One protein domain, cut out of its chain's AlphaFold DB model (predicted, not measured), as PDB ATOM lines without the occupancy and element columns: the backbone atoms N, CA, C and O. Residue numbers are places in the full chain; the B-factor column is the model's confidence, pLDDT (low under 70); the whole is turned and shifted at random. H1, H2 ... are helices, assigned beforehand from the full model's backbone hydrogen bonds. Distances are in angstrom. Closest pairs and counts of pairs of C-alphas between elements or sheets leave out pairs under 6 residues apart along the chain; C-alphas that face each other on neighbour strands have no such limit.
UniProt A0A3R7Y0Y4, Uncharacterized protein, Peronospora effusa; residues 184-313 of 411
ATOM      1  N   GLY A 184     -39.744  12.014 -43.873       88.94
ATOM      2  CA  GLY A 184     -39.557  11.844 -45.316       88.94
ATOM      3  C   GLY A 184     -39.363  13.152 -46.089       88.94
ATOM      4  O   GLY A 184     -39.176  13.108 -47.300       88.94
ATOM      5  N   ASP A 185     -39.394  14.296 -45.407       87.44
ATOM      6  CA  ASP A 185     -39.194  15.619 -45.990       87.44
ATOM      7  C   ASP A 185     -38.454  16.531 -45.006       87.44
ATOM      8  O   ASP A 185     -38.899  16.772 -43.881       87.44
ATOM      9  N   GLU A 186     -37.315  17.048 -45.454       87.75
ATOM     10  CA  GLU A 186     -36.464  17.956 -44.691       87.75
ATOM     11  C   GLU A 186     -37.152  19.309 -44.454       87.75
ATOM     12  O   GLU A 186     -37.145  19.811 -43.330       87.75
ATOM     13  N   GLY A 187     -37.835  19.850 -45.473       93.31
ATOM     14  CA  GLY A 187     -38.535  21.133 -45.363       93.31
ATOM     15  C   GLY A 187     -39.645  21.098 -44.312       93.31
ATOM     16  O   GLY A 187     -39.865  22.069 -43.592       93.31
ATOM     17  N   THR A 188     -40.314  19.954 -44.155       94.75
ATOM     18  CA  THR A 188     -41.326  19.748 -43.112       94.75
ATOM     19  C   THR A 188     -40.750  19.894 -41.707       94.75
ATOM     20  O   THR A 188     -41.375  20.541 -40.864       94.75
ATOM     21  N   LEU A 189     -39.557  19.350 -41.442       95.88
ATOM     22  CA  LEU A 189     -38.914  19.533 -40.143       95.88
ATOM     23  C   LEU A 189     -38.495  20.990 -39.923       95.88
ATOM     24  O   LEU A 189     -38.715  21.517 -38.835       95.88
ATOM     25  N   ASP A 190     -37.949  21.644 -40.950       97.06
ATOM     26  CA  ASP A 190     -37.542  23.052 -40.882       97.06
ATOM     27  C   ASP A 190     -38.726  23.961 -40.507       97.06
ATOM     28  O   ASP A 190     -38.613  24.792 -39.604       97.06
ATOM     29  N   ARG A 191     -39.906  23.740 -41.103       96.25
ATOM     30  CA  ARG A 191     -41.136  24.469 -40.735       96.25
ATOM     31  C   ARG A 191     -41.588  24.173 -39.306       96.25
ATOM     32  O   ARG A 191     -41.935  25.091 -38.568       96.25
ATOM     33  N   PHE A 192     -41.549  22.912 -38.871       95.94
ATOM     34  CA  PHE A 192     -41.898  22.570 -37.488       95.94
ATOM     35  C   PHE A 192     -40.947  23.190 -36.462       95.94
ATOM     36  O   PHE A 192     -41.407  23.584 -35.391       95.94
ATOM     37  N   LEU A 193     -39.654  23.293 -36.780       96.94
ATOM     38  CA  LEU A 193     -38.669  23.988 -35.952       96.94
ATOM     39  C   LEU A 193     -38.972  25.486 -35.886       96.94
ATOM     40  O   LEU A 193     -39.027  26.035 -34.788       96.94
ATOM     41  N   ALA A 194     -39.236  26.120 -37.031       96.19
ATOM     42  CA  ALA A 194     -39.603  27.532 -37.092       96.19
ATOM     43  C   ALA A 194     -40.850  27.840 -36.247       96.19
ATOM     44  O   ALA A 194     -40.860  28.792 -35.477       96.19
ATOM     45  N   GLN A 195     -41.885  27.000 -36.328       94.75
ATOM     46  CA  GLN A 195     -43.116  27.160 -35.545       94.75
ATOM     47  C   GLN A 195     -42.918  26.901 -34.045       94.75
ATOM     48  O   GLN A 195     -43.609  27.492 -33.220       94.75
ATOM     49  N   ALA A 196     -42.005  25.997 -33.680       94.44
ATOM     50  CA  ALA A 196     -41.819  25.576 -32.295       94.44
ATOM     51  C   ALA A 196     -40.812  26.432 -31.512       94.44
ATOM     52  O   ALA A 196     -40.839  26.377 -30.285       94.44
ATOM     53  N   ILE A 197     -39.933  27.200 -32.171       92.75
ATOM     54  CA  ILE A 197     -38.820  27.905 -31.505       92.75
ATOM     55  C   ILE A 197     -39.281  28.940 -30.469       92.75
ATOM     56  O   ILE A 197     -38.604  29.150 -29.468       92.75
ATOM     57  N   SER A 198     -40.459  29.539 -30.661       86.50
ATOM     58  CA  SER A 198     -41.070  30.480 -29.712       86.50
ATOM     59  C   SER A 198     -41.828  29.790 -28.569       86.50
ATOM     60  O   SER A 198     -42.278  30.441 -27.626       86.50
ATOM     61  N   SER A 199     -41.986  28.465 -28.627       86.56
ATOM     62  CA  SER A 199     -42.698  27.701 -27.611       86.56
ATOM     63  C   SER A 199     -41.804  27.396 -26.415       86.56
ATOM     64  O   SER A 199     -40.714  26.843 -26.539       86.56
ATOM     65  N   ILE A 200     -42.327  27.631 -25.210       80.69
ATOM     66  CA  ILE A 200     -41.672  27.211 -23.958       80.69
ATOM     67  C   ILE A 200     -41.590  25.672 -23.881       80.69
ATOM     68  O   ILE A 200     -40.739  25.095 -23.197       80.69
ATOM     69  N   LYS A 201     -42.484  24.964 -24.581       82.12
ATOM     70  CA  LYS A 201     -42.552  23.506 -24.547       82.12
ATOM     71  C   LYS A 201     -41.371  22.903 -25.309       82.12
ATOM     72  O   LYS A 201     -41.335  22.928 -26.531       82.12
ATOM     73  N   PHE A 202     -40.461  22.281 -24.560       83.50
ATOM     74  CA  PHE A 202     -39.233  21.662 -25.083       83.50
ATOM     75  C   PHE A 202     -38.255  22.665 -25.713       83.50
ATOM     76  O   PHE A 202     -37.466  22.268 -26.569       83.50
ATOM     77  N   GLY A 203     -38.296  23.929 -25.271       86.94
ATOM     78  CA  GLY A 203     -37.493  25.018 -25.833       86.94
ATOM     79  C   GLY A 203     -36.005  24.681 -25.949       86.94
ATOM     80  O   GLY A 203     -35.439  24.859 -27.016       86.94
ATOM     81  N   ASP A 204     -35.411  24.057 -24.924       88.62
ATOM     82  CA  ASP A 204     -33.998  23.641 -24.920       88.62
ATOM     83  C   ASP A 204     -33.636  22.716 -26.096       88.62
ATOM     84  O   ASP A 204     -32.601  22.868 -26.744       88.62
ATOM     85  N   VAL A 205     -34.507  21.751 -26.397       91.81
ATOM     86  CA  VAL A 205     -34.282  20.798 -27.490       91.81
ATOM     87  C   VAL A 205     -34.538  21.449 -28.829       91.81
ATOM     88  O   VAL A 205     -33.722  21.291 -29.735       91.81
ATOM     89  N   VAL A 206     -35.664  22.152 -28.954       95.69
ATOM     90  CA  VAL A 206     -36.047  22.814 -30.202       95.69
ATOM     91  C   VAL A 206     -34.958  23.796 -30.606       95.69
ATOM     92  O   VAL A 206     -34.483  23.725 -31.731       95.69
ATOM     93  N   GLU A 207     -34.485  24.615 -29.670       95.88
ATOM     94  CA  GLU A 207     -33.379  25.544 -29.872       95.88
ATOM     95  C   GLU A 207     -32.093  24.823 -30.287       95.88
ATOM     96  O   GLU A 207     -31.440  25.233 -31.246       95.88
ATOM     97  N   SER A 208     -31.737  23.712 -29.634       95.56
ATOM     98  CA  SER A 208     -30.525  22.962 -29.988       95.56
ATOM     99  C   SER A 208     -30.561  22.412 -31.423       95.56
ATOM    100  O   SER A 208     -29.572  22.522 -32.153       95.56
ATOM    101  N   VAL A 209     -31.707  21.873 -31.857       97.06
ATOM    102  CA  VAL A 209     -31.900  21.308 -33.202       97.06
ATOM    103  C   VAL A 209     -32.030  22.423 -34.244       97.06
ATOM    104  O   VAL A 209     -31.433  22.333 -35.313       97.06
ATOM    105  N   TYR A 210     -32.741  23.503 -33.916       97.19
ATOM    106  CA  TYR A 210     -32.853  24.711 -34.734       97.19
ATOM    107  C   TYR A 210     -31.477  25.331 -35.008       97.19
ATOM    108  O   TYR A 210     -31.122  25.592 -36.156       97.19
ATOM    109  N   ASN A 211     -30.649  25.488 -33.973       96.25
ATOM    110  CA  ASN A 211     -29.300  26.037 -34.102       96.25
ATOM    111  C   ASN A 211     -28.360  25.098 -34.864       96.25
ATOM    112  O   ASN A 211     -27.535  25.565 -35.651       96.25
ATOM    113  N   TYR A 212     -28.478  23.780 -34.663       96.50
ATOM    114  CA  TYR A 212     -27.770  22.801 -35.490       96.50
ATOM    115  C   TYR A 212     -28.127  22.973 -36.972       96.50
ATOM    116  O   TYR A 212     -27.236  23.063 -37.821       96.50
ATOM    117  N   ARG A 213     -29.421  23.102 -37.270       96.44
ATOM    118  CA  ARG A 213     -29.916  23.284 -38.629       96.44
ATOM    119  C   ARG A 213     -29.438  24.590 -39.262       96.44
ATOM    120  O   ARG A 213     -28.917  24.571 -40.376       96.44
ATOM    121  N   LEU A 214     -29.525  25.712 -38.545       96.00
ATOM    122  CA  LEU A 214     -28.974  26.983 -39.021       96.00
ATOM    123  C   LEU A 214     -27.478  26.863 -39.338       96.00
ATOM    124  O   LEU A 214     -27.045  27.304 -40.398       96.00
ATOM    125  N   LYS A 215     -26.688  26.214 -38.471       95.62
ATOM    126  CA  LYS A 215     -25.254  25.991 -38.721       95.62
ATOM    127  C   LYS A 215     -25.007  25.182 -39.993       95.62
ATOM    128  O   LYS A 215     -24.121  25.555 -40.755       95.62
ATOM    129  N   GLN A 216     -25.794  24.137 -40.260       94.44
ATOM    130  CA  GLN A 216     -25.697  23.397 -41.524       94.44
ATOM    131  C   GLN A 216     -25.964  24.288 -42.742       94.44
ATOM    132  O   GLN A 216     -25.225  24.235 -43.719       94.44
ATOM    133  N   TRP A 217     -26.989  25.144 -42.701       96.69
ATOM    134  CA  TRP A 217     -27.274  26.064 -43.808       96.69
ATOM    135  C   TRP A 217     -26.174  27.103 -44.055       96.69
ATOM    136  O   TRP A 217     -26.023  27.605 -45.175       96.69
ATOM    137  N   LEU A 218     -25.416  27.447 -43.015       95.62
ATOM    138  CA  LEU A 218     -24.297  28.381 -43.097       95.62
ATOM    139  C   LEU A 218     -23.014  27.732 -43.637       95.62
ATOM    140  O   LEU A 218     -22.140  28.458 -44.103       95.62
ATOM    141  N   GLN A 219     -22.907  26.400 -43.630       92.19
ATOM    142  CA  GLN A 219     -21.759  25.692 -44.195       92.19
ATOM    143  C   GLN A 219     -21.746  25.822 -45.726       92.19
ATOM    144  O   GLN A 219     -22.719  25.499 -46.415       92.19
ATOM    145  N   SER A 220     -20.628  26.321 -46.259       77.31
ATOM    146  CA  SER A 220     -20.446  26.627 -47.686       77.31
ATOM    147  C   SER A 220     -20.662  25.407 -48.583       77.31
ATOM    148  O   SER A 220     -21.243  25.508 -49.663       77.31
ATOM    149  N   ASP A 221     -20.253  24.248 -48.087       81.94
ATOM    150  CA  ASP A 221     -20.216  22.944 -48.736       81.94
ATOM    151  C   ASP A 221     -21.617  22.455 -49.146       81.94
ATOM    152  O   ASP A 221     -21.764  21.727 -50.126       81.94
ATOM    153  N   TYR A 222     -22.667  22.911 -48.456       78.94
ATOM    154  CA  TYR A 222     -24.045  22.489 -48.722       78.94
ATOM    155  C   TYR A 222     -24.805  23.399 -49.697       78.94
ATOM    156  O   TYR A 222     -25.927  23.071 -50.097       78.94
ATOM    157  N   ASN A 223     -24.222  24.545 -50.076       85.69
ATOM    158  CA  ASN A 223     -24.785  25.517 -51.018       85.69
ATOM    159  C   ASN A 223     -26.276  25.844 -50.767       85.69
ATOM    160  O   ASN A 223     -27.122  25.833 -51.671       85.69
ATOM    161  N   TYR A 224     -26.636  26.111 -49.510       93.75
ATOM    162  CA  TYR A 224     -27.933  26.707 -49.204       93.75
ATOM    163  C   TYR A 224     -27.891  28.174 -49.618       93.75
ATOM    164  O   TYR A 224     -27.069  28.935 -49.106       93.75
ATOM    165  N   THR A 225     -28.747  28.550 -50.566       94.81
ATOM    166  CA  THR A 225     -28.968  29.937 -50.998       94.81
ATOM    167  C   THR A 225     -30.236  30.490 -50.346       94.81
ATOM    168  O   THR A 225     -31.127  29.702 -50.009       94.81
ATOM    169  N   PRO A 226     -30.405  31.824 -50.249       95.44
ATOM    170  CA  PRO A 226     -31.642  32.423 -49.738       95.44
ATOM    171  C   PRO A 226     -32.902  31.906 -50.423       95.44
ATOM    172  O   PRO A 226     -33.874  31.602 -49.740       95.44
ATOM    173  N   LYS A 227     -32.865  31.706 -51.748       94.88
ATOM    174  CA  LYS A 227     -33.970  31.113 -52.513       94.88
ATOM    175  C   LYS A 227     -34.265  29.669 -52.106       94.88
ATOM    176  O   LYS A 227     -35.426  29.300 -51.975       94.88
ATOM    177  N   ARG A 228     -33.233  28.840 -51.913       95.12
ATOM    178  CA  ARG A 228     -33.417  27.441 -51.502       95.12
ATOM    179  C   ARG A 228     -34.054  27.357 -50.118       95.12
ATOM    180  O   ARG A 228     -35.016  26.616 -49.956       95.12
ATOM    181  N   VAL A 229     -33.553  28.133 -49.157       97.25
ATOM    182  CA  VAL A 229     -34.096  28.154 -47.788       97.25
ATOM    183  C   VAL A 229     -35.527  28.700 -47.777       97.25
ATOM    184  O   VAL A 229     -36.391  28.116 -47.134       97.25
ATOM    185  N   TYR A 230     -35.812  29.743 -48.563       96.19
ATOM    186  CA  TYR A 230     -37.166  30.287 -48.725       96.19
ATOM    187  C   TYR A 230     -38.162  29.226 -49.219       96.19
ATOM    188  O   TYR A 230     -39.269  29.116 -48.699       96.19
ATOM    189  N   ASN A 231     -37.745  28.405 -50.190       95.19
ATOM    190  CA  ASN A 231     -38.573  27.334 -50.738       95.19
ATOM    191  C   ASN A 231     -38.738  26.143 -49.781       95.19
ATOM    192  O   ASN A 231     -39.822  25.571 -49.716       95.19
ATOM    193  N   LEU A 232     -37.690  25.760 -49.040       95.62
ATOM    194  CA  LEU A 232     -37.758  24.686 -48.030       95.62
ATOM    195  C   LEU A 232     -38.760  25.015 -46.921       95.62
ATOM    196  O   LEU A 232     -39.534  24.164 -46.485       95.62
ATOM    197  N   LEU A 233     -38.775  26.284 -46.527       97.12
ATOM    198  CA  LEU A 233     -39.712  26.847 -45.566       97.12
ATOM    199  C   LEU A 233     -41.098  27.133 -46.170       97.12
ATOM    200  O   LEU A 233     -41.967  27.657 -45.483       97.12
ATOM    201  N   GLU A 234     -41.312  26.780 -47.442       95.31
ATOM    202  CA  GLU A 234     -42.559  26.965 -48.192       95.31
ATOM    203  C   GLU A 234     -43.075  28.410 -48.227       95.31
ATOM    204  O   GLU A 234     -44.245  28.656 -48.521       95.31
ATOM    205  N   LEU A 235     -42.197  29.392 -48.012       94.75
ATOM    206  CA  LEU A 235     -42.559  30.809 -48.064       94.75
ATOM    207  C   LEU A 235     -43.016  31.228 -49.473       94.75
ATOM    208  O   LEU A 235     -43.792  32.162 -49.637       94.75
ATOM    209  N   ASN A 236     -42.601  30.485 -50.502       92.00
ATOM    210  CA  ASN A 236     -43.025  30.668 -51.889       92.00
ATOM    211  C   ASN A 236     -44.442  30.155 -52.193       92.00
ATOM    212  O   ASN A 236     -44.890  30.314 -53.326       92.00
ATOM    213  N   LYS A 237     -45.105  29.484 -51.241       91.69
ATOM    214  CA  LYS A 237     -46.477  28.980 -51.402       91.69
ATOM    215  C   LYS A 237     -47.543  29.968 -50.920       91.69
ATOM    216  O   LYS A 237     -48.723  29.702 -51.110       91.69
ATOM    217  N   TYR A 238     -47.153  31.079 -50.294       89.19
ATOM    218  CA  TYR A 238     -48.098  32.113 -49.882       89.19
ATOM    219  C   TYR A 238     -48.491  32.984 -51.078       89.19
ATOM    220  O   TYR A 238     -47.641  33.645 -51.673       89.19
ATOM    221  N   ASP A 239     -49.789  33.026 -51.389       85.56
ATOM    222  CA  ASP A 239     -50.323  33.850 -52.483       85.56
ATOM    223  C   ASP A 239     -50.122  35.350 -52.224       85.56
ATOM    224  O   ASP A 239     -49.845  36.129 -53.137       85.56
ATOM    225  N   LYS A 240     -50.254  35.765 -50.956       89.31
ATOM    226  CA  LYS A 240     -50.089  37.154 -50.527       89.31
ATOM    227  C   LYS A 240     -48.743  37.346 -49.850       89.31
ATOM    228  O   LYS A 240     -48.559  37.014 -48.683       89.31
ATOM    229  N   ILE A 241     -47.828  37.981 -50.571       87.56
ATOM    230  CA  ILE A 241     -46.475  38.276 -50.088       87.56
ATOM    231  C   ILE A 241     -46.450  39.138 -48.811       87.56
ATOM    232  O   ILE A 241     -45.534  39.002 -48.010       87.56
ATOM    233  N   GLY A 242     -47.469  39.976 -48.582       90.31
ATOM    234  CA  GLY A 242     -47.600  40.770 -47.354       90.31
ATOM    235  C   GLY A 242     -47.902  39.946 -46.097       90.31
ATOM    236  O   GLY A 242     -47.664  40.413 -44.995       90.31
ATOM    237  N   GLU A 243     -48.373  38.702 -46.230       91.88
ATOM    238  CA  GLU A 243     -48.581  37.820 -45.073       91.88
ATOM    239  C   GLU A 243     -47.297  37.099 -44.646       91.88
ATOM    240  O   GLU A 243     -47.248  36.538 -43.553       91.88
ATOM    241  N   VAL A 244     -46.272  37.076 -45.506       93.62
ATOM    242  CA  VAL A 244     -45.041  36.303 -45.292       93.62
ATOM    243  C   VAL A 244     -44.254  36.784 -44.065       93.62
ATOM    244  O   VAL A 244     -43.892  35.921 -43.266       93.62
ATOM    245  N   PRO A 245     -44.017  38.097 -43.840       94.44
ATOM    246  CA  PRO A 245     -43.244  38.559 -42.682       94.44
ATOM    247  C   PRO A 245     -43.813  38.141 -41.321       94.44
ATOM    248  O   PRO A 245     -43.050  37.916 -40.389       94.44
ATOM    249  N   GLY A 246     -45.133  37.959 -41.222       92.56
ATOM    250  CA  GLY A 246     -45.797  37.501 -39.997       92.56
ATOM    251  C   GLY A 246     -45.703  35.992 -39.738       92.56
ATOM    252  O   GLY A 246     -46.290  35.500 -38.775       92.56
ATOM    253  N   ARG A 247     -45.024  35.222 -40.598       94.56
ATOM    254  CA  ARG A 247     -44.907  33.763 -40.454       94.56
ATOM    255  C   ARG A 247     -43.674  33.386 -39.623       94.56
ATOM    256  O   ARG A 247     -42.597  33.943 -39.843       94.56
ATOM    257  N   PRO A 248     -43.765  32.389 -38.725       95.25
ATOM    258  CA  PRO A 248     -42.595  31.910 -37.985       95.25
ATOM    259  C   PRO A 248     -41.493  31.383 -38.921       95.25
ATOM    260  O   PRO A 248     -40.304  31.563 -38.661       95.25
ATOM    261  N   GLU A 249     -41.868  30.812 -40.066       96.75
ATOM    262  CA  GLU A 249     -40.943  30.405 -41.122       96.75
ATOM    263  C   GLU A 249     -40.136  31.584 -41.685       96.75
ATOM    264  O   GLU A 249     -38.943  31.443 -41.958       96.75
ATOM    265  N   PHE A 250     -40.742  32.769 -41.813       96.50
ATOM    266  CA  PHE A 250     -40.015  33.962 -42.243       96.50
ATOM    267  C   PHE A 250     -38.971  34.372 -41.212       96.50
ATOM    268  O   PHE A 250     -37.869  34.743 -41.601       96.50
ATOM    269  N   SER A 251     -39.262  34.219 -39.919       96.56
ATOM    270  CA  SER A 251     -38.291  34.524 -38.860       96.56
ATOM    271  C   SER A 251     -37.047  33.639 -38.960       96.56
ATOM    272  O   SER A 251     -35.914  34.113 -38.871       96.56
ATOM    273  N   MET A 252     -37.237  32.346 -39.241       97.38
ATOM    274  CA  MET A 252     -36.117  31.429 -39.469       97.38
ATOM    275  C   MET A 252     -35.323  31.790 -40.733       97.38
ATOM    276  O   MET A 252     -34.089  31.755 -40.733       97.38
ATOM    277  N   TRP A 253     -36.014  32.187 -41.804       97.75
ATOM    278  CA  TRP A 253     -35.374  32.660 -43.029       97.75
ATOM    279  C   TRP A 253     -34.602  33.973 -42.822       97.75
ATOM    280  O   TRP A 253     -33.478  34.108 -43.313       97.75
ATOM    281  N   ALA A 254     -35.158  34.921 -42.070       96.88
ATOM    282  CA  ALA A 254     -34.523  36.182 -41.701       96.88
ATOM    283  C   ALA A 254     -33.257  35.932 -40.873       96.88
ATOM    284  O   ALA A 254     -32.181  36.406 -41.239       96.88
ATOM    285  N   ALA A 255     -33.342  35.095 -39.833       96.25
ATOM    286  CA  ALA A 255     -32.192  34.698 -39.025       96.25
ATOM    287  C   ALA A 255     -31.077  34.071 -39.879       96.25
ATOM    288  O   ALA A 255     -29.903  34.414 -39.733       96.25
ATOM    289  N   TYR A 256     -31.430  33.182 -40.809       97.12
ATOM    290  CA  TYR A 256     -30.472  32.598 -41.744       97.12
ATOM    291  C   TYR A 256     -29.776  33.665 -42.610       97.12
ATOM    292  O   TYR A 256     -28.548  33.670 -42.694       97.12
ATOM    293  N   ASN A 257     -30.529  34.582 -43.226       96.69
ATOM    294  CA  ASN A 257     -29.955  35.598 -44.113       96.69
ATOM    295  C   ASN A 257     -29.097  36.620 -43.368       96.69
ATOM    296  O   ASN A 257     -28.053  37.021 -43.884       96.69
ATOM    297  N   THR A 258     -29.500  36.999 -42.157       94.88
ATOM    298  CA  THR A 258     -28.714  37.869 -41.277       94.88
ATOM    299  C   THR A 258     -27.377  37.220 -40.938       94.88
ATOM    300  O   THR A 258     -26.325  37.820 -41.156       94.88
ATOM    301  N   ASN A 259     -27.392  35.957 -40.498       94.31
ATOM    302  CA  ASN A 259     -26.169  35.226 -40.157       94.31
ATOM    303  C   ASN A 259     -25.270  34.968 -41.374       94.31
ATOM    304  O   ASN A 259     -24.047  35.045 -41.274       94.31
ATOM    305  N   LYS A 260     -25.867  34.695 -42.539       94.44
ATOM    306  CA  LYS A 260     -25.134  34.494 -43.794       94.44
ATOM    307  C   LYS A 260     -24.646  35.803 -44.426       94.44
ATOM    308  O   LYS A 260     -23.827  35.753 -45.339       94.44
ATOM    309  N   LYS A 261     -25.129  36.961 -43.957       93.31
ATOM    310  CA  LYS A 261     -24.923  38.281 -44.579       93.31
ATOM    311  C   LYS A 261     -25.405  38.323 -46.037       93.31
ATOM    312  O   LYS A 261     -24.752  38.895 -46.902       93.31
ATOM    313  N   SER A 262     -26.551  37.697 -46.308       93.81
ATOM    314  CA  SER A 262     -27.106  37.516 -47.657       93.81
ATOM    315  C   SER A 262     -28.385  38.317 -47.914       93.81
ATOM    316  O   SER A 262     -29.229  37.917 -48.718       93.81
ATOM    317  N   THR A 263     -28.560  39.456 -47.236       93.75
ATOM    318  CA  THR A 263     -29.747  40.315 -47.395       93.75
ATOM    319  C   THR A 263     -29.912  40.810 -48.836       93.75
ATOM    320  O   THR A 263     -31.029  40.871 -49.345       93.75
ATOM    321  N   LYS A 264     -28.813  41.080 -49.555       91.81
ATOM    322  CA  LYS A 264     -28.858  41.481 -50.973       91.81
ATOM    323  C   LYS A 264     -29.390  40.364 -51.873       91.81
ATOM    324  O   LYS A 264     -30.150  40.616 -52.806       91.81
ATOM    325  N   GLU A 265     -29.017  39.122 -51.604       92.56
ATOM    326  CA  GLU A 265     -29.504  37.938 -52.311       92.56
ATOM    327  C   GLU A 265     -30.974  37.656 -51.974       92.56
ATOM    328  O   GLU A 265     -31.754  37.333 -52.869       92.56
ATOM    329  N   ALA A 266     -31.368  37.841 -50.712       93.06
ATOM    330  CA  ALA A 266     -32.762  37.809 -50.275       93.06
ATOM    331  C   ALA A 266     -33.615  38.885 -50.969       93.06
ATOM    332  O   ALA A 266     -34.716  38.599 -51.435       93.06
ATOM    333  N   PHE A 267     -33.099  40.104 -51.120       91.31
ATOM    334  CA  PHE A 267     -33.752  41.162 -51.890       91.31
ATOM    335  C   PHE A 267     -33.949  40.766 -53.365       91.31
ATOM    336  O   PHE A 267     -35.053  40.879 -53.900       91.31
ATOM    337  N   LYS A 268     -32.909  40.222 -54.018       88.50
ATOM    338  CA  LYS A 268     -32.985  39.755 -55.418       88.50
ATOM    339  C   LYS A 268     -34.060  38.681 -55.631       88.50
ATOM    340  O   LYS A 268     -34.615  38.610 -56.723       88.50
ATOM    341  N   LEU A 269     -34.349  37.851 -54.624       87.31
ATOM    342  CA  LEU A 269     -35.430  36.864 -54.691       87.31
ATOM    343  C   LEU A 269     -36.799  37.542 -54.831       87.31
ATOM    344  O   LEU A 269     -37.561  37.185 -55.729       87.31
ATOM    345  N   HIS A 270     -37.082  38.532 -53.984       77.75
ATOM    346  CA  HIS A 270     -38.355  39.259 -53.984       77.75
ATOM    347  C   HIS A 270     -38.564  40.110 -55.238       77.75
ATOM    348  O   HIS A 270     -39.696  40.340 -55.638       77.75
ATOM    349  N   LYS A 271     -37.482  40.528 -55.899       70.38
ATOM    350  CA  LYS A 271     -37.549  41.245 -57.178       70.38
ATOM    351  C   LYS A 271     -38.215  40.431 -58.305       70.38
ATOM    352  O   LYS A 271     -38.780  41.028 -59.217       70.38
ATOM    353  N   GLY A 272     -38.152  39.094 -58.268       57.78
ATOM    354  CA  GLY A 272     -38.697  38.223 -59.319       57.78
ATOM    355  C   GLY A 272     -38.053  38.409 -60.711       57.78
ATOM    356  O   GLY A 272     -37.131  39.198 -60.902       57.78
ATOM    357  N   PHE A 273     -38.526  37.646 -61.709       45.72
ATOM    358  CA  PHE A 273     -38.104  37.784 -63.121       45.72
ATOM    359  C   PHE A 273     -38.950  38.802 -63.909       45.72
ATOM    360  O   PHE A 273     -38.485  39.352 -64.907       45.72
ATOM    361  N   LYS A 274     -40.196  39.059 -63.480       51.53
ATOM    362  CA  LYS A 274     -41.063  40.106 -64.041       51.53
ATOM    363  C   LYS A 274     -40.813  41.397 -63.260       51.53
ATOM    364  O   LYS A 274     -40.793  41.371 -62.041       51.53
ATOM    365  N   ARG A 275     -40.622  42.509 -63.969       51.06
ATOM    366  CA  ARG A 275     -40.092  43.810 -63.503       51.06
ATOM    367  C   ARG A 275     -40.880  44.553 -62.394       51.06
ATOM    368  O   ARG A 275     -40.639  45.744 -62.209       51.06
ATOM    369  N   SER A 276     -41.801  43.921 -61.661       55.66
ATOM    370  CA  SER A 276     -42.510  44.563 -60.543       55.66
ATOM    371  C   SER A 276     -41.707  44.419 -59.245       55.66
ATOM    372  O   SER A 276     -42.022  43.596 -58.396       55.66
ATOM    373  N   THR A 277     -40.651  45.217 -59.090       62.28
ATOM    374  CA  THR A 277     -39.771  45.198 -57.902       62.28
ATOM    375  C   THR A 277     -40.397  45.863 -56.668       62.28
ATOM    376  O   THR A 277     -39.753  45.985 -55.629       62.28
ATOM    377  N   PHE A 278     -41.642  46.322 -56.779       76.94
ATOM    378  CA  PHE A 278     -42.335  47.049 -55.731       76.94
ATOM    379  C   PHE A 278     -43.545  46.254 -55.234       76.94
ATOM    380  O   PHE A 278     -44.517  46.049 -55.963       76.94
ATOM    381  N   HIS A 279     -43.468  45.810 -53.980       84.44
ATOM    382  CA  HIS A 279     -44.516  45.065 -53.290       84.44
ATOM    383  C   HIS A 279     -44.945  45.859 -52.047       84.44
ATOM    384  O   HIS A 279     -44.381  45.634 -50.976       84.44
ATOM    385  N   PRO A 280     -45.926  46.775 -52.156       87.25
ATOM    386  CA  PRO A 280     -46.318  47.644 -51.040       87.25
ATOM    387  C   PRO A 280     -46.803  46.840 -49.838       87.25
ATOM    388  O   PRO A 280     -46.529  47.204 -48.705       87.25
ATOM    389  N   ASP A 281     -47.470  45.710 -50.079       90.12
ATOM    390  CA  ASP A 281     -47.980  44.863 -49.001       90.12
ATOM    391  C   ASP A 281     -46.838  44.154 -48.251       90.12
ATOM    392  O   ASP A 281     -46.918  43.986 -47.040       90.12
ATOM    393  N   LEU A 282     -45.742  43.796 -48.941       91.50
ATOM    394  CA  LEU A 282     -44.522  43.297 -48.295       91.50
ATOM    395  C   LEU A 282     -43.819  44.420 -47.524       91.50
ATOM    396  O   LEU A 282     -43.435  44.219 -46.381       91.50
ATOM    397  N   MET A 283     -43.656  45.592 -48.142       92.50
ATOM    398  CA  MET A 283     -43.000  46.742 -47.508       92.50
ATOM    399  C   MET A 283     -43.731  47.177 -46.241       92.50
ATOM    400  O   MET A 283     -43.092  47.411 -45.223       92.50
ATOM    401  N   ARG A 284     -45.066  47.209 -46.278       94.88
ATOM    402  CA  ARG A 284     -45.893  47.513 -45.112       94.88
ATOM    403  C   ARG A 284     -45.655  46.503 -43.998       94.88
ATOM    404  O   ARG A 284     -45.291  46.901 -42.901       94.88
ATOM    405  N   ALA A 285     -45.770  45.212 -44.306       95.62
ATOM    406  CA  ALA A 285     -45.583  44.158 -43.317       95.62
ATOM    407  C   ALA A 285     -44.163  44.136 -42.718       95.62
ATOM    408  O   ALA A 285     -43.999  43.811 -41.550       95.62
ATOM    409  N   LEU A 286     -43.133  44.499 -43.492       95.69
ATOM    410  CA  LEU A 286     -41.766  44.651 -42.980       95.69
ATOM    411  C   LEU A 286     -41.604  45.903 -42.106       95.69
ATOM    412  O   LEU A 286     -40.870  45.860 -41.125       95.69
ATOM    413  N   ALA A 287     -42.262  47.011 -42.453       95.06
ATOM    414  CA  ALA A 287     -42.209  48.258 -41.685       95.06
ATOM    415  C   ALA A 287     -42.984  48.184 -40.362       95.06
ATOM    416  O   ALA A 287     -42.698  48.942 -39.442       95.06
ATOM    417  N   GLU A 288     -43.945  47.265 -40.267       95.12
ATOM    418  CA  GLU A 288     -44.696  46.958 -39.046       95.12
ATOM    419  C   GLU A 288     -43.932  46.036 -38.078       95.12
ATOM    420  O   GLU A 288     -44.402  45.803 -36.965       95.12
ATOM    421  N   VAL A 289     -42.758  45.517 -38.465       94.81
ATOM    422  CA  VAL A 289     -41.900  44.743 -37.558       94.81
ATOM    423  C   VAL A 289     -41.368  45.672 -36.467       94.81
ATOM    424  O   VAL A 289     -40.645  46.625 -36.753       94.81
ATOM    425  N   ASP A 290     -41.733  45.380 -35.220       92.06
ATOM    426  CA  ASP A 290     -41.355  46.168 -34.044       92.06
ATOM    427  C   ASP A 290     -39.847  46.088 -33.754       92.06
ATOM    428  O   ASP A 290     -39.207  45.077 -34.038       92.06
ATOM    429  N   GLU A 291     -39.276  47.132 -33.148       90.44
ATOM    430  CA  GLU A 291     -37.848  47.185 -32.805       90.44
ATOM    431  C   GLU A 291     -37.416  46.085 -31.818       90.44
ATOM    432  O   GLU A 291     -36.274  45.622 -31.872       90.44
ATOM    433  N   ALA A 292     -38.322  45.617 -30.954       91.56
ATOM    434  CA  ALA A 292     -38.068  44.499 -30.050       91.56
ATOM    435  C   ALA A 292     -38.119  43.125 -30.747       91.56
ATOM    436  O   ALA A 292     -37.704  42.124 -30.152       91.56
ATOM    437  N   ASP A 293     -38.623  43.042 -31.983       91.62
ATOM    438  CA  ASP A 293     -38.685  41.797 -32.746       91.62
ATOM    439  C   ASP A 293     -37.294  41.414 -33.281       91.62
ATOM    440  O   ASP A 293     -36.557  42.226 -33.849       91.62
ATOM    441  N   GLY A 294     -36.924  40.136 -33.158       88.31
ATOM    442  CA  GLY A 294     -35.634  39.629 -33.642       88.31
ATOM    443  C   GLY A 294     -35.421  39.795 -35.154       88.31
ATOM    444  O   GLY A 294     -34.281  39.770 -35.624       88.31
ATOM    445  N   ASN A 295     -36.494  39.995 -35.922       93.31
ATOM    446  CA  ASN A 295     -36.457  40.231 -37.360       93.31
ATOM    447  C   ASN A 295     -36.241  41.699 -37.734       93.31
ATOM    448  O   ASN A 295     -35.999  41.975 -38.912       93.31
ATOM    449  N   PHE A 296     -36.296  42.630 -36.775       92.81
ATOM    450  CA  PHE A 296     -36.269  44.069 -37.037       92.81
ATOM    451  C   PHE A 296     -35.104  44.482 -37.935       92.81
ATOM    452  O   PHE A 296     -35.306  45.076 -38.993       92.81
ATOM    453  N   LYS A 297     -33.873  44.093 -37.578       92.00
ATOM    454  CA  LYS A 297     -32.677  44.450 -38.358       92.00
ATOM    455  C   LYS A 297     -32.762  43.957 -39.803       92.00
ATOM    456  O   LYS A 297     -32.415  44.692 -40.725       92.00
ATOM    457  N   PHE A 298     -33.224  42.725 -39.998       94.69
ATOM    458  CA  PHE A 298     -33.358  42.139 -41.329       94.69
ATOM    459  C   PHE A 298     -34.439  42.849 -42.151       94.69
ATOM    460  O   PHE A 298     -34.216  43.138 -43.325       94.69
ATOM    461  N   ALA A 299     -35.582  43.161 -41.532       95.50
ATOM    462  CA  ALA A 299     -36.662  43.902 -42.169       95.50
ATOM    463  C   ALA A 299     -36.196  45.298 -42.609       95.50
ATOM    464  O   ALA A 299     -36.384  45.667 -43.766       95.50
ATOM    465  N   GLN A 300     -35.493  46.017 -41.731       94.00
ATOM    466  CA  GLN A 300     -34.920  47.333 -42.018       94.00
ATOM    467  C   GLN A 300     -33.918  47.296 -43.182       94.00
ATOM    468  O   GLN A 300     -33.996  48.113 -44.098       94.00
ATOM    469  N   ASP A 301     -33.011  46.314 -43.204       92.88
ATOM    470  CA  ASP A 301     -32.034  46.171 -44.292       92.88
ATOM    471  C   ASP A 301     -32.689  45.790 -45.625       92.88
ATOM    472  O   ASP A 301     -32.256  46.225 -46.694       92.88
ATOM    473  N   LEU A 302     -33.753  44.986 -45.583       93.06
ATOM    474  CA  LEU A 302     -34.499  44.605 -46.777       93.06
ATOM    475  C   LEU A 302     -35.291  45.791 -47.351       93.06
ATOM    476  O   LEU A 302     -35.272  45.992 -48.568       93.06
ATOM    477  N   LEU A 303     -35.924  46.596 -46.491       93.44
ATOM    478  CA  LEU A 303     -36.596  47.848 -46.860       93.44
ATOM    479  C   LEU A 303     -35.611  48.861 -47.452       93.44
ATOM    480  O   LEU A 303     -35.907  49.482 -48.471       93.44
ATOM    481  N   TYR A 304     -34.412  48.971 -46.875       91.69
ATOM    482  CA  TYR A 304     -33.356  49.850 -47.378       91.69
ATOM    483  C   TYR A 304     -32.997  49.511 -48.827       91.69
ATOM    484  O   TYR A 304     -33.017  50.377 -49.702       91.69
ATOM    485  N   LEU A 305     -32.752  48.228 -49.108       90.12
ATOM    486  CA  LEU A 305     -32.440  47.758 -50.459       90.12
ATOM    487  C   LEU A 305     -33.600  47.985 -51.441       90.12
ATOM    488  O   LEU A 305     -33.359  48.261 -52.616       90.12
ATOM    489  N   GLN A 306     -34.849  47.889 -50.974       88.62
ATOM    490  CA  GLN A 306     -36.028  48.207 -51.783       88.62
ATOM    491  C   GLN A 306     -36.079  49.694 -52.145       88.62
ATOM    492  O   GLN A 306     -36.227  50.015 -53.323       88.62
ATOM    493  N   ILE A 307     -35.900  50.595 -51.174       87.06
ATOM    494  CA  ILE A 307     -35.874  52.046 -51.417       87.06
ATOM    495  C   ILE A 307     -34.713  52.418 -52.345       87.06
ATOM    496  O   ILE A 307     -34.926  53.107 -53.344       87.06
ATOM    497  N   GLN A 308     -33.508  51.905 -52.083       86.38
ATOM    498  CA  GLN A 308     -32.340  52.134 -52.935       86.38
ATOM    499  C   GLN A 308     -32.614  51.710 -54.384       86.38
ATOM    500  O   GLN A 308     -32.326  52.451 -55.325       86.38
ATOM    501  N   TYR A 309     -33.233  50.546 -54.577       84.94
ATOM    502  CA  TYR A 309     -33.571  50.070 -55.910       84.94
ATOM    503  C   TYR A 309     -34.550  50.997 -56.648       84.94
ATOM    504  O   TYR A 309     -34.384  51.221 -57.849       84.94
ATOM    505  N   LEU A 310     -35.554  51.542 -55.946       82.38
ATOM    506  CA  LEU A 310     -36.507  52.506 -56.512       82.38
ATOM    507  C   LEU A 310     -35.826  53.805 -56.957       82.38
ATOM    508  O   LEU A 310     -36.250  54.400 -57.946       82.38
ATOM    509  N   ILE A 311     -34.785  54.242 -56.244       81.69
ATOM    510  CA  ILE A 311     -33.991  55.427 -56.600       81.69
ATOM    511  C   ILE A 311     -33.164  55.153 -57.861       81.69
ATOM    512  O   ILE A 311     -33.195  55.948 -58.797       81.69
ATOM    513  N   GLU A 312     -32.474  54.011 -57.918       81.88
ATOM    514  CA  GLU A 312     -31.593  53.639 -59.036       81.88
ATOM    515  C   GLU A 312     -32.347  53.347 -60.346       81.88
ATOM    516  O   GLU A 312     -31.759  53.397 -61.427       81.88
ATOM    517  N   HIS A 313     -33.644  53.025 -60.279       77.94
ATOM    518  CA  HIS A 313     -34.446  52.627 -61.444       77.94
ATOM    519  C   HIS A 313     -35.683  53.524 -61.637       77.94
ATOM    520  O   HIS A 313     -36.819  53.041 -61.571       77.94
TER     521      HIS A 313
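AT A GLANCE: This is residues 184 to 313 of the 411 residues of an uncharacterized protein of Peronospora effusa (UniProt A0A3R7Y0Y4). Helix H4 runs through the middle, with the hairpin of H1 and H2 packed at one end of the domain's long axis and H7, with H5 and H6 packed on it, at the other. H3 packs beside H4 and bridges from H1 to H5, and most helices that touch cross one another. The printed part has 130 residues with seven named helices, H1 to H7 in chain order, and no named strand: the class is all helix. The whole is compact, with a radius of gyration of the C-alphas of 14.7 A and spans of 46 by 33 by 26 A.

HOW THE PARTS SIT: Start at H1, residues 186 to 196, which forms a hairpin with H2, residues 203 to 218: they touch at Leu 193 and Tyr 210, whose C-alphas are closest at 6.0 A, at a steep tilt of 44 degrees, opposite ways. Next look at H3, residues 226 to 232, which touches H1, about perpendicular at 89 degrees, with closest C-alphas Gly 187 and Leu 232 at 4.5 A. Then come to the hub, H4, residues 248 to 260, which touches four helices. Its residues 248 to 252 alone touch H1, closest C-alphas Ala 194 and Glu 249, 5.1 A. Its residues 256 to 260 alone touch residues 214 to 218 of H2, closest C-alphas Leu 218 and Lys 260, 6.2 A. With H3 it forms a hairpin at a shallow tilt of 32 degrees, only just short of steep; the closest C-alphas are those of Tyr 230 and Trp 253, 6.4 A. Move on to H5, residues 263 to 271, which touches H3, closest C-alphas Pro 226 and Ala 266, 5.5 A. H6, residues 280 to 287, forms a hairpin with H7, residues 296 to 312, closest C-alphas Leu 286 and Ala 299, 5.2 A. H7 touches H5 at a steep tilt of 60 degrees, closest C-alphas Phe 267 and Leu 302, 6.2 A, and touches H4 with residue 298 alone, 6.1 A from Ala 254 between C-alphas. H1 and H7 are apart. In all seven helices every O i to N i+4 pair is within hydrogen-bond range.

IN THESE COORDINATES: Find C-alpha 186 at (-36.464, 17.956, -44.691); from there H1 runs 15.5 A. H2 is 22.0 A long, H3 10.0 A, H5 12.5 A and H6 10.2 A. H4 runs 18.6 A from C-alpha 248 at (-42.595, 31.910, -37.985). H7, 24.4 A, ends with C-alpha 312 at (-31.593, 53.639, -59.036).

THE WHOLE: The two C-alphas farthest apart are those of Phe 202 and His 313, 48.0 A. The printed part has no cut, and residues 233 to 247 make the long link from H3 to H4. Look for pLDDT under 70 at residues 272 to 277.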